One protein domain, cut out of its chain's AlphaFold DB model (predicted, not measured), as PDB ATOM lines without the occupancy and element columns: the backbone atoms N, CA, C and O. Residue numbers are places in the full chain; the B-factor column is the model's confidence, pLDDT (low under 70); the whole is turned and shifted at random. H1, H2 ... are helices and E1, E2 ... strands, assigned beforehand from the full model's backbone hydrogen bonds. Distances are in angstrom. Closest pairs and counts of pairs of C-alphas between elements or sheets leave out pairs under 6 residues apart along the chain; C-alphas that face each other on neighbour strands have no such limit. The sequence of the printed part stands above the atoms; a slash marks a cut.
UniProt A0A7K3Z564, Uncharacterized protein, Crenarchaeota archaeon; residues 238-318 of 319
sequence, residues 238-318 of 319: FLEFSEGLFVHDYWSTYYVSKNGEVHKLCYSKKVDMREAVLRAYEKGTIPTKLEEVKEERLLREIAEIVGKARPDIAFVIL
ATOM      1  N   PHE A 238     -26.827 -34.682  -3.549       93.19
ATOM      2  CA  PHE A 238     -25.505 -35.278  -3.440       93.19
ATOM      3  C   PHE A 238     -25.473 -36.705  -4.006       93.19
ATOM      4  O   PHE A 238     -26.510 -37.363  -4.138       93.19
ATOM      5  N   LEU A 239     -24.271 -37.173  -4.336       94.88
ATOM      6  CA  LEU A 239     -23.983 -38.529  -4.795       94.88
ATOM      7  C   LEU A 239     -22.578 -38.932  -4.330       94.88
ATOM      8  O   LEU A 239     -21.596 -38.320  -4.743       94.88
ATOM      9  N   GLU A 240     -22.476 -39.958  -3.493       93.19
ATOM     10  CA  GLU A 240     -21.186 -40.509  -3.061       93.19
ATOM     11  C   GLU A 240     -20.600 -41.462  -4.103       93.19
ATOM     12  O   GLU A 240     -21.330 -42.180  -4.788       93.19
ATOM     13  N   PHE A 241     -19.272 -41.481  -4.205       93.69
ATOM     14  CA  PHE A 241     -18.521 -42.445  -5.006       93.69
ATOM     15  C   PHE A 241     -17.152 -42.729  -4.369       93.69
ATOM     16  O   PHE A 241     -16.813 -42.172  -3.325       93.69
ATOM     17  N   SER A 242     -16.349 -43.607  -4.980       91.62
ATOM     18  CA  SER A 242     -15.133 -44.122  -4.336       91.62
ATOM     19  C   SER A 242     -14.104 -43.053  -3.967       91.62
ATOM     20  O   SER A 242     -13.393 -43.262  -2.989       91.62
ATOM     21  N   GLU A 243     -14.023 -41.926  -4.688       93.38
ATOM     22  CA  GLU A 243     -13.028 -40.864  -4.446       93.38
ATOM     23  C   GLU A 243     -13.578 -39.598  -3.781       93.38
ATOM     24  O   GLU A 243     -12.817 -38.674  -3.506       93.38
ATOM     25  N   GLY A 244     -14.867 -39.559  -3.445       93.75
ATOM     26  CA  GLY A 244     -15.455 -38.409  -2.766       93.75
ATOM     27  C   GLY A 244     -16.953 -38.293  -2.995       93.75
ATOM     28  O   GLY A 244     -17.667 -39.293  -3.074       93.75
ATOM     29  N   LEU A 245     -17.436 -37.058  -3.096       95.06
ATOM     30  CA  LEU A 245     -18.852 -36.764  -3.289       95.06
ATOM     31  C   LEU A 245     -19.050 -35.801  -4.448       95.06
ATOM     32  O   LEU A 245     -18.284 -34.857  -4.626       95.06
ATOM     33  N   PHE A 246     -20.127 -35.994  -5.194       96.94
ATOM     34  CA  PHE A 246     -20.708 -34.933  -5.997       96.94
ATOM     35  C   PHE A 246     -21.794 -34.224  -5.209       96.94
ATOM     36  O   PHE A 246     -22.601 -34.867  -4.543       96.94
ATOM     37  N   VAL A 247     -21.841 -32.904  -5.337       95.44
ATOM     38  CA  VAL A 247     -22.900 -32.047  -4.804       95.44
ATOM     39  C   VAL A 247     -23.477 -31.253  -5.960       95.44
ATOM     40  O   VAL A 247     -22.741 -30.749  -6.804       95.44
ATOM     41  N   HIS A 248     -24.796 -31.155  -6.036       93.75
ATOM     42  CA  HIS A 248     -25.469 -30.418  -7.093       93.75
ATOM     43  C   HIS A 248     -26.363 -29.347  -6.492       93.75
ATOM     44  O   HIS A 248     -27.346 -29.655  -5.813       93.75
ATOM     45  N   ASP A 249     -26.031 -28.090  -6.773       85.88
ATOM     46  CA  ASP A 249     -26.926 -26.972  -6.509       85.88
ATOM     47  C   ASP A 249     -27.867 -26.768  -7.713       85.88
ATOM     48  O   ASP A 249     -27.897 -27.559  -8.654       85.88
ATOM     49  N   TYR A 250     -28.710 -25.740  -7.685       78.25
ATOM     50  CA  TYR A 250     -29.670 -25.490  -8.766       78.25
ATOM     51  C   TYR A 250     -29.029 -25.194 -10.143       78.25
ATOM     52  O   TYR A 250     -29.703 -25.307 -11.168       78.25
ATOM     53  N   TRP A 251     -27.750 -24.811 -10.181       81.94
ATOM     54  CA  TRP A 251     -27.069 -24.230 -11.342       81.94
ATOM     55  C   TRP A 251     -25.761 -24.941 -11.727       81.94
ATOM     56  O   TRP A 251     -25.333 -24.857 -12.879       81.94
ATOM     57  N   SER A 252     -25.137 -25.652 -10.794       92.44
ATOM     58  CA  SER A 252     -23.754 -26.110 -10.822       92.44
ATOM     59  C   SER A 252     -23.606 -27.469 -10.140       92.44
ATOM     60  O   SER A 252     -24.378 -27.864  -9.269       92.44
ATOM     61  N   THR A 253     -22.573 -28.200 -10.549       96.31
ATOM     62  CA  THR A 253     -22.167 -29.453  -9.904       96.31
ATOM     63  C   THR A 253     -20.761 -29.282  -9.354       96.31
ATOM     64  O   THR A 253     -19.897 -28.725 -10.032       96.31
ATOM     65  N   TYR A 254     -20.542 -29.776  -8.146       96.56
ATOM     66  CA  TYR A 254     -19.298 -29.700  -7.403       96.56
ATOM     67  C   TYR A 254     -18.805 -31.104  -7.083       96.56
ATOM     68  O   TYR A 254     -19.604 -32.014  -6.871       96.56
ATOM     69  N   TYR A 255     -17.494 -31.262  -7.054       97.25
ATOM     70  CA  TYR A 255     -16.789 -32.408  -6.517       97.25
ATOM     71  C   TYR A 255     -16.178 -32.008  -5.176       97.25
ATOM     72  O   TYR A 255     -15.517 -30.976  -5.076       97.25
ATOM     73  N   VAL A 256     -16.409 -32.832  -4.164       96.19
ATOM     74  CA  VAL A 256     -15.839 -32.711  -2.828       96.19
ATOM     75  C   VAL A 256     -14.916 -33.904  -2.618       96.19
ATOM     76  O   VAL A 256     -15.370 -35.052  -2.670       96.19
ATOM     77  N   SER A 257     -13.627 -33.644  -2.409       94.38
ATOM     78  CA  SER A 257     -12.644 -34.696  -2.159       94.38
ATOM     79  C   SER A 257     -12.827 -35.310  -0.768       94.38
ATOM     80  O   SER A 257     -13.459 -34.730   0.119       94.38
ATOM     81  N   LYS A 258     -12.231 -36.483  -0.535       91.56
ATOM     82  CA  LYS A 258     -12.191 -37.117   0.799       91.56
ATOM     83  C   LYS A 258     -11.591 -36.218   1.887       91.56
ATOM     84  O   LYS A 258     -11.917 -36.401   3.054       91.56
ATOM     85  N   ASN A 259     -10.737 -35.270   1.500       90.81
ATOM     86  CA  ASN A 259     -10.058 -34.351   2.409       90.81
ATOM     87  C   ASN A 259     -10.820 -33.029   2.603       90.81
ATOM     88  O   ASN A 259     -10.311 -32.144   3.279       90.81
ATOM     89  N   GLY A 260     -12.012 -32.876   2.013       90.31
ATOM     90  CA  GLY A 260     -12.821 -31.661   2.135       90.31
ATOM     91  C   GLY A 260     -12.479 -30.553   1.135       90.31
ATOM     92  O   GLY A 260     -12.995 -29.448   1.265       90.31
ATOM     93  N   GLU A 261     -11.659 -30.819   0.115       94.12
ATOM     94  CA  GLU A 261     -11.415 -29.841  -0.955       94.12
ATOM     95  C   GLU A 261     -12.628 -29.774  -1.883       94.12
ATOM     96  O   GLU A 261     -13.150 -30.807  -2.318       94.12
ATOM     97  N   VAL A 262     -13.068 -28.560  -2.209       96.25
ATOM     98  CA  VAL A 262     -14.271 -28.330  -3.012       96.25
ATOM     99  C   VAL A 262     -13.899 -27.755  -4.371       96.25
ATOM    100  O   VAL A 262     -13.271 -26.701  -4.477       96.25
ATOM    101  N   HIS A 263     -14.351 -28.423  -5.429       97.19
ATOM    102  CA  HIS A 263     -14.111 -28.017  -6.806       97.19
ATOM    103  C   HIS A 263     -15.405 -27.959  -7.609       97.19
ATOM    104  O   HIS A 263     -16.223 -28.873  -7.566       97.19
ATOM    105  N   LYS A 264     -15.581 -26.923  -8.421       96.38
ATOM    106  CA  LYS A 264     -16.668 -26.824  -9.393       96.38
ATOM    107  C   LYS A 264     -16.327 -27.600 -10.664       96.38
ATOM    108  O   LYS A 264     -15.205 -27.523 -11.161       96.38
ATOM    109  N   LEU A 265     -17.303 -28.317 -11.225       96.44
ATOM    110  CA  LEU A 265     -17.169 -28.974 -12.526       96.44
ATOM    111  C   LEU A 265     -17.385 -27.954 -13.655       96.44
ATOM    112  O   LEU A 265     -18.511 -27.526 -13.914       96.44
ATOM    113  N   CYS A 266     -16.318 -27.617 -14.379       94.00
ATOM    114  CA  CYS A 266     -16.302 -26.569 -15.407       94.00
ATOM    115  C   CYS A 266     -16.326 -27.151 -16.833       94.00
ATOM    116  O   CYS A 266     -15.426 -26.938 -17.651       94.00
ATOM    117  N   TYR A 267     -17.369 -27.920 -17.156       91.62
ATOM    118  CA  TYR A 267     -17.585 -28.461 -18.504       91.62
ATOM    119  C   TYR A 267     -18.442 -27.511 -19.352       91.62
ATOM    120  O   TYR A 267     -19.505 -27.070 -18.924       91.62
ATOM    121  N   SER A 268     -18.021 -27.244 -20.593       86.62
ATOM    122  CA  SER A 268     -18.737 -26.348 -21.517       86.62
ATOM    123  C   SER A 268     -20.080 -26.907 -21.997       86.62
ATOM    124  O   SER A 268     -20.993 -26.146 -22.317       86.62
ATOM    125  N   LYS A 269     -20.222 -28.236 -22.048       88.62
ATOM    126  CA  LYS A 269     -21.468 -28.923 -22.398       88.62
ATOM    127  C   LYS A 269     -21.978 -29.717 -21.204       88.62
ATOM    128  O   LYS A 269     -21.236 -30.480 -20.591       88.62
ATOM    129  N   LYS A 270     -23.287 -29.619 -20.941       88.44
ATOM    130  CA  LYS A 270     -23.958 -30.393 -19.879       88.44
ATOM    131  C   LYS A 270     -23.770 -31.903 -20.055       88.44
ATOM    132  O   LYS A 270     -23.628 -32.604 -19.067       88.44
ATOM    133  N   VAL A 271     -23.750 -32.398 -21.294       87.06
ATOM    134  CA  VAL A 271     -23.563 -33.830 -21.586       87.06
ATOM    135  C   VAL A 271     -22.207 -34.326 -21.083       87.06
ATOM    136  O   VAL A 271     -22.166 -35.313 -20.356       87.06
ATOM    137  N   ASP A 272     -21.130 -33.598 -21.380       90.44
ATOM    138  CA  ASP A 272     -19.771 -33.960 -20.968       90.44
ATOM    139  C   ASP A 272     -19.634 -33.980 -19.435       90.44
ATOM    140  O   ASP A 272     -18.980 -34.861 -18.881       90.44
ATOM    141  N   MET A 273     -20.299 -33.049 -18.738       93.25
ATOM    142  CA  MET A 273     -20.362 -33.039 -17.272       93.25
ATOM    143  C   MET A 273     -21.032 -34.304 -16.729       93.25
ATOM    144  O   MET A 273     -20.511 -34.946 -15.823       93.25
ATOM    145  N   ARG A 274     -22.190 -34.677 -17.288       93.69
ATOM    146  CA  ARG A 274     -22.928 -35.874 -16.863       93.69
ATOM    147  C   ARG A 274     -22.127 -37.149 -17.123       93.69
ATOM    148  O   ARG A 274     -22.124 -38.046 -16.291       93.69
ATOM    149  N   GLU A 275     -21.428 -37.223 -18.256       92.44
ATOM    150  CA  GLU A 275     -20.524 -38.338 -18.558       92.44
ATOM    151  C   GLU A 275     -19.345 -38.406 -17.586       92.44
ATOM    152  O   GLU A 275     -18.955 -39.501 -17.184       92.44
ATOM    153  N   ALA A 276     -18.791 -37.262 -17.177       93.44
ATOM    154  CA  ALA A 276     -17.736 -37.222 -16.171       93.44
ATOM    155  C   ALA A 276     -18.226 -37.745 -14.811       93.44
ATOM    156  O   ALA A 276     -17.525 -38.539 -14.190       93.44
ATOM    157  N   VAL A 277     -19.441 -37.367 -14.394       95.12
ATOM    158  CA  VAL A 277     -20.080 -37.892 -13.173       95.12
ATOM    159  C   VAL A 277     -20.277 -39.406 -13.263       95.12
ATOM    160  O   VAL A 277     -19.904 -40.114 -12.331       95.12
ATOM    161  N   LEU A 278     -20.792 -39.919 -14.388       94.75
ATOM    162  CA  LEU A 278     -20.962 -41.364 -14.583       94.75
ATOM    163  C   LEU A 278     -19.627 -42.112 -14.502       94.75
ATOM    164  O   LEU A 278     -19.512 -43.079 -13.756       94.75
ATOM    165  N   ARG A 279     -18.597 -41.647 -15.221       92.81
ATOM    166  CA  ARG A 279     -17.269 -42.282 -15.192       92.81
ATOM    167  C   ARG A 279     -16.664 -42.276 -13.794       92.81
ATOM    168  O   ARG A 279     -16.094 -43.282 -13.388       92.81
ATOM    169  N   ALA A 280     -16.792 -41.167 -13.073       94.25
ATOM    170  CA  ALA A 280     -16.327 -41.070 -11.698       94.25
ATOM    171  C   ALA A 280     -17.040 -42.073 -10.792       94.25
ATOM    172  O   ALA A 280     -16.380 -42.803 -10.060       94.25
ATOM    173  N   TYR A 281     -18.365 -42.168 -10.904       94.62
ATOM    174  CA  TYR A 281     -19.169 -43.096 -10.118       94.62
ATOM    175  C   TYR A 281     -18.832 -44.568 -10.402       94.62
ATOM    176  O   TYR A 281     -18.636 -45.343  -9.473       94.62
ATOM    177  N   GLU A 282     -18.722 -44.956 -11.676       92.62
ATOM    178  CA  GLU A 282     -18.501 -46.355 -12.066       92.62
ATOM    179  C   GLU A 282     -17.043 -46.810 -11.939       92.62
ATOM    180  O   GLU A 282     -16.779 -47.965 -11.616       92.62
ATOM    181  N   LYS A 283     -16.086 -45.928 -12.252       92.94
ATOM    182  CA  LYS A 283     -14.665 -46.285 -12.401       92.94
ATOM    183  C   LYS A 283     -13.766 -45.675 -11.332       92.94
ATOM    184  O   LYS A 283     -12.558 -45.887 -11.383       92.94
ATOM    185  N   GLY A 284     -14.318 -44.875 -10.421       90.38
ATOM    186  CA  GLY A 284     -13.543 -44.170  -9.400       90.38
ATOM    187  C   GLY A 284     -12.602 -43.103  -9.961       90.38
ATOM    188  O   GLY A 284     -11.622 -42.736  -9.324       90.38
ATOM    189  N   THR A 285     -12.842 -42.609 -11.179       92.62
ATOM    190  CA  THR A 285     -11.964 -41.611 -11.806       92.62
ATOM    191  C   THR A 285     -12.358 -40.195 -11.405       92.62
ATOM    192  O   THR A 285     -13.475 -39.771 -11.695       92.62
ATOM    193  N   ILE A 286     -11.438 -39.421 -10.827       93.31
ATOM    194  CA  ILE A 286     -11.687 -38.009 -10.501       93.31
ATOM    195  C   ILE A 286     -11.898 -37.197 -11.802       93.31
ATOM    196  O   ILE A 286     -11.131 -37.371 -12.758       93.31
ATOM    197  N   PRO A 287     -12.921 -36.322 -11.886       93.88
ATOM    198  CA  PRO A 287     -13.120 -35.449 -13.044       93.88
ATOM    199  C   PRO A 287     -11.923 -34.524 -13.292       93.88
ATOM    200  O   PRO A 287     -11.251 -34.095 -12.364       93.88
ATOM    201  N   THR A 288     -11.676 -34.165 -14.551       92.88
ATOM    202  CA  THR A 288     -10.475 -33.396 -14.927       92.88
ATOM    203  C   THR A 288     -10.706 -31.893 -15.053       92.88
ATOM    204  O   THR A 288      -9.774 -31.116 -14.874       92.88
ATOM    205  N   LYS A 289     -11.929 -31.454 -15.378       94.31
ATOM    206  CA  LYS A 289     -12.259 -30.027 -15.532       94.31
ATOM    207  C   LYS A 289     -12.796 -29.469 -14.221       94.31
ATOM    208  O   LYS A 289     -14.009 -29.347 -14.052       94.31
ATOM    209  N   LEU A 290     -11.874 -29.187 -13.311       95.38
ATOM    210  CA  LEU A 290     -12.151 -28.753 -11.950       95.38
ATOM    211  C   LEU A 290     -11.583 -27.356 -11.696       95.38
ATOM    212  O   LEU A 290     -10.455 -27.062 -12.083       95.38
ATOM    213  N   GLU A 291     -12.360 -26.521 -11.017       96.06
ATOM    214  CA  GLU A 291     -11.939 -25.209 -10.525       96.06
ATOM    215  C   GLU A 291     -12.162 -25.155  -9.015       96.06
ATOM    216  O   GLU A 291     -13.257 -25.448  -8.542       96.06
ATOM    217  N   GLU A 292     -11.120 -24.842  -8.253       95.56
ATOM    218  CA  GLU A 292     -11.198 -24.754  -6.792       95.56
ATOM    219  C   GLU A 292     -12.171 -23.647  -6.356       95.56
ATOM    220  O   GLU A 292     -12.115 -22.519  -6.849       95.56
ATOM    221  N   VAL A 293     -13.055 -23.967  -5.412       94.81
ATOM    222  CA  VAL A 293     -14.008 -23.013  -4.842       94.81
ATOM    223  C   VAL A 293     -13.413 -22.399  -3.579       94.81
ATOM    224  O   VAL A 293     -13.138 -23.105  -2.618       94.81
ATOM    225  N   LYS A 294     -13.254 -21.070  -3.567       92.06
ATOM    226  CA  LYS A 294     -12.732 -20.306  -2.410       92.06
ATOM    227  C   LYS A 294     -13.756 -19.371  -1.775       92.06
ATOM    228  O   LYS A 294     -13.477 -18.726  -0.772       92.06
ATOM    229  N   GLU A 295     -14.928 -19.250  -2.385       93.25
ATOM    230  CA  GLU A 295     -15.975 -18.356  -1.908       93.25
ATOM    231  C   GLU A 295     -16.643 -18.941  -0.654       93.25
ATOM    232  O   GLU A 295     -17.358 -19.939  -0.739       93.25
ATOM    233  N   GLU A 296     -16.441 -18.303   0.503       92.25
ATOM    234  CA  GLU A 296     -16.932 -18.787   1.805       92.25
ATOM    235  C   GLU A 296     -18.432 -19.091   1.817       92.25
ATOM    236  O   GLU A 296     -18.865 -20.095   2.382       92.25
ATOM    237  N   ARG A 297     -19.239 -18.231   1.183       92.00
ATOM    238  CA  ARG A 297     -20.690 -18.422   1.108       92.00
ATOM    239  C   ARG A 297     -21.033 -19.751   0.438       92.00
ATOM    240  O   ARG A 297     -21.845 -20.509   0.960       92.00
ATOM    241  N   LEU A 298     -20.396 -20.027  -0.694       92.06
ATOM    242  CA  LEU A 298     -20.643 -21.233  -1.469       92.06
ATOM    243  C   LEU A 298     -20.118 -22.481  -0.745       92.06
ATOM    244  O   LEU A 298     -20.777 -23.517  -0.757       92.06
ATOM    245  N   LEU A 299     -18.975 -22.375  -0.057       93.75
ATOM    246  CA  LEU A 299     -18.448 -23.452   0.787       93.75
ATOM    247  C   LEU A 299     -19.418 -23.818   1.919       93.75
ATOM    248  O   LEU A 299     -19.655 -25.002   2.146       93.75
ATOM    249  N   ARG A 300     -20.049 -22.830   2.572       93.06
ATOM    250  CA  ARG A 300     -21.091 -23.079   3.586       93.06
ATOM    251  C   ARG A 300     -22.315 -23.782   2.999       93.06
ATOM    252  O   ARG A 300     -22.753 -24.784   3.556       93.06
ATOM    253  N   GLU A 301     -22.828 -23.305   1.864       92.31
ATOM    254  CA  GLU A 301     -23.980 -23.920   1.183       92.31
ATOM    255  C   GLU A 301     -23.690 -25.386   0.797       92.31
ATOM    256  O   GLU A 301     -24.530 -26.271   0.972       92.31
ATOM    257  N   ILE A 302     -22.471 -25.676   0.329       93.06
ATOM    258  CA  ILE A 302     -22.032 -27.040   0.007       93.06
ATOM    259  C   ILE A 302     -21.894 -27.886   1.279       93.06
ATOM    260  O   ILE A 302     -22.389 -29.014   1.306       93.06
ATOM    261  N   ALA A 303     -21.281 -27.355   2.341       92.56
ATOM    262  CA  ALA A 303     -21.123 -28.060   3.611       92.56
ATOM    263  C   ALA A 303     -22.470 -28.445   4.244       92.56
ATOM    264  O   ALA A 303     -22.597 -29.546   4.774       92.56
ATOM    265  N   GLU A 304     -23.502 -27.603   4.137       92.25
ATOM    266  CA  GLU A 304     -24.858 -27.926   4.606       92.25
ATOM    267  C   GLU A 304     -25.472 -29.129   3.875       92.25
ATOM    268  O   GLU A 304     -26.170 -29.949   4.479       92.25
ATOM    269  N   ILE A 305     -25.224 -29.252   2.566       91.44
ATOM    270  CA  ILE A 305     -25.695 -30.397   1.780       91.44
ATOM    271  C   ILE A 305     -24.883 -31.643   2.140       91.44
ATOM    272  O   ILE A 305     -25.471 -32.688   2.425       91.44
ATOM    273  N   VAL A 306     -23.551 -31.525   2.168       90.56
ATOM    274  CA  VAL A 306     -22.633 -32.623   2.515       90.56
ATOM    275  C   VAL A 306     -22.908 -33.138   3.923       90.56
ATOM    276  O   VAL A 306     -22.937 -34.348   4.128       90.56
ATOM    277  N   GLY A 307     -23.196 -32.255   4.880       89.19
ATOM    278  CA  GLY A 307     -23.420 -32.600   6.283       89.19
ATOM    279  C   GLY A 307     -24.606 -33.532   6.521       89.19
ATOM    280  O   GLY A 307     -24.662 -34.197   7.550       89.19
ATOM    281  N   LYS A 308     -25.526 -33.655   5.557       86.19
ATOM    282  CA  LYS A 308     -26.633 -34.624   5.616       86.19
ATOM    283  C   LYS A 308     -26.181 -36.067   5.384       86.19
ATOM    284  O   LYS A 308     -26.896 -36.982   5.778       86.19
ATOM    285  N   ALA A 309     -25.034 -36.266   4.739       82.12
ATOM    286  CA  ALA A 309     -24.492 -37.576   4.386       82.12
ATOM    287  C   ALA A 309     -23.155 -37.861   5.088       82.12
ATOM    288  O   ALA A 309     -22.962 -38.934   5.653       82.12
ATOM    289  N   ARG A 310     -22.259 -36.867   5.105       87.38
ATOM    290  CA  ARG A 310     -20.905 -36.923   5.669       87.38
ATOM    291  C   ARG A 310     -20.629 -35.718   6.574       87.38
ATOM    292  O   ARG A 310     -19.944 -34.779   6.158       87.38
ATOM    293  N   PRO A 311     -21.160 -35.718   7.813       88.44
ATOM    294  CA  PRO A 311     -20.918 -34.647   8.784       88.44
ATOM    295  C   PRO A 311     -19.429 -34.408   9.064       88.44
ATOM    296  O   PRO A 311     -19.014 -33.275   9.290       88.44
ATOM    297  N   ASP A 312     -18.629 -35.475   9.015       89.25
ATOM    298  CA  ASP A 312     -17.182 -35.451   9.207       89.25
ATOM    299  C   ASP A 312     -16.469 -34.596   8.152       89.25
ATOM    300  O   ASP A 312     -15.614 -33.784   8.495       89.25
ATOM    301  N   ILE A 313     -16.868 -34.720   6.884       89.25
ATOM    302  CA  ILE A 313     -16.303 -33.925   5.785       89.25
ATOM    303  C   ILE A 313     -16.855 -32.497   5.817       89.25
ATOM    304  O   ILE A 313     -16.113 -31.546   5.588       89.25
ATOM    305  N   ALA A 314     -18.142 -32.324   6.132       90.69
ATOM    306  CA  ALA A 314     -18.759 -31.001   6.202       90.69
ATOM    307  C   ALA A 314     -18.048 -30.066   7.193       90.69
ATOM    308  O   ALA A 314     -17.880 -28.886   6.896       90.69
ATOM    309  N   PHE A 315     -17.575 -30.593   8.328       88.62
ATOM    310  CA  PHE A 315     -16.803 -29.820   9.306       88.62
ATOM    311  C   PHE A 315     -15.464 -29.308   8.752       88.62
ATOM    312  O   PHE A 315     -15.014 -28.245   9.156       88.62
ATOM    313  N   VAL A 316     -14.845 -30.039   7.819       88.50
ATOM    314  CA  VAL A 316     -13.582 -29.640   7.173       88.50
ATOM    315  C   VAL A 316     -13.806 -28.576   6.093       88.50
ATOM    316  O   VAL A 316     -12.949 -27.726   5.889       88.50
ATOM    317  N   ILE A 317     -14.954 -28.616   5.406       88.00
ATOM    318  CA  ILE A 317     -15.317 -27.634   4.369       88.00
ATOM    319  C   ILE A 317     -15.707 -26.285   4.982       88.00
ATOM    320  O   ILE A 317     -15.501 -25.244   4.357       88.00
ATOM    321  N   LEU A 318     -16.340 -26.306   6.161       82.75
ATOM    322  CA  LEU A 318     -16.780 -25.091   6.839       82.75
ATOM    323  C   LEU A 318     -15.561 -24.211   7.170       82.75
ATOM    324  O   LEU A 318     -14.672 -24.682   7.880       82.75
TER     325      LEU A 318
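AT A GLANCE: This is residues 238 to 318 of the 319 residues of an uncharacterized protein of Crenarchaeota archaeon (UniProt A0A7K3Z564). A twisted antiparallel sheet of five strands forms the middle slab, with the long helix H1 over one face and H2 over the other; H3 folds back beside H2 as the second half of a helical hairpin. These are three layers, a sheet with helices on both of its faces. The printed part has 81 residues with five named strands and three named helices, in the order E1, E2, E3, E4, H1, E5, H2, H3, and the sheet runs E1, E2, E3, E4, E5. The class is mixed, helices and strands. The whole is compact, with a radius of gyration of the C-alphas of 11.6 A and spans of 30 by 23 by 18 A.

IN THESE COORDINATES: E1 is residues 238 to 241 and begins at C-alpha 238 (-25.505, -35.278, -3.440). E2, residues 244 to 248, is 13.5 A long, and E3, residues 253 to 257, 13.3 A. E4 is residues 262 to 265. H1, residues 270 to 283, is 19.9 A long, from C-alpha 270 at (-23.958, -30.393, -19.879). E5 is residues 290 to 292. H2, residues 296 to 306, is 15.0 A long. H3, residues 311 to 317, is 10.0 A long and ends at C-alpha 317 (-15.317, -27.634, 4.369).

HOW THE PARTS SIT: E1 to E4 form a meander, each strand the antiparallel neighbour of the one before. N 239 and O 246 of the hairpin E1 and E2 are 2.9 A apart, within hydrogen-bond range, as are N 254 and O 247 of the hairpin E2 and E3 at 2.8 A and N 255 and O 263 of the hairpin E3 and E4 at 2.8 A. E5 is an edge strand, antiparallel to E4, with N 264 and O 291 2.8 A apart. The sheet is only just strongly twisted, its C-alphas lying up to 4.1 A off the best plane. H1 is on the sheet at a height of 9.6 A, over E2 and E3, and runs along the strands, at 26 degrees to E2 on the local plane. The closest C-alphas of H1 and E1, those of Tyr 281 and Phe 241, are 5.2 A apart. H2 is on the opposite face at a height of 9.3 A and runs across the strands, at 72 degrees to E2 on the local plane. The closest C-alphas of H2 and E2, those of Ile 302 and Val 247, are 7.0 A apart. H2 and H3 touch, with the C-alphas of Ala 303 and Ala 314 closest at 4.6 A, at a shallow tilt of 15 degrees, opposite ways. H3 only grazes the sheet, with its residues 313 to 317. H1 is apart from H2 and H3. Every O i to N i+4 pair is within hydrogen-bond range in H1 and H2, and 2 of 3 in H3.

THE WHOLE: The two C-alphas farthest apart, those of Lys 269 and Asp 312, are 32.6 A apart. The printed part has no cut and no long link; the link from H1 to E5, 6 residues, is short, and the others are tight. The mean pLDDT of the printed part is 92.0, and no printed residue is under 70.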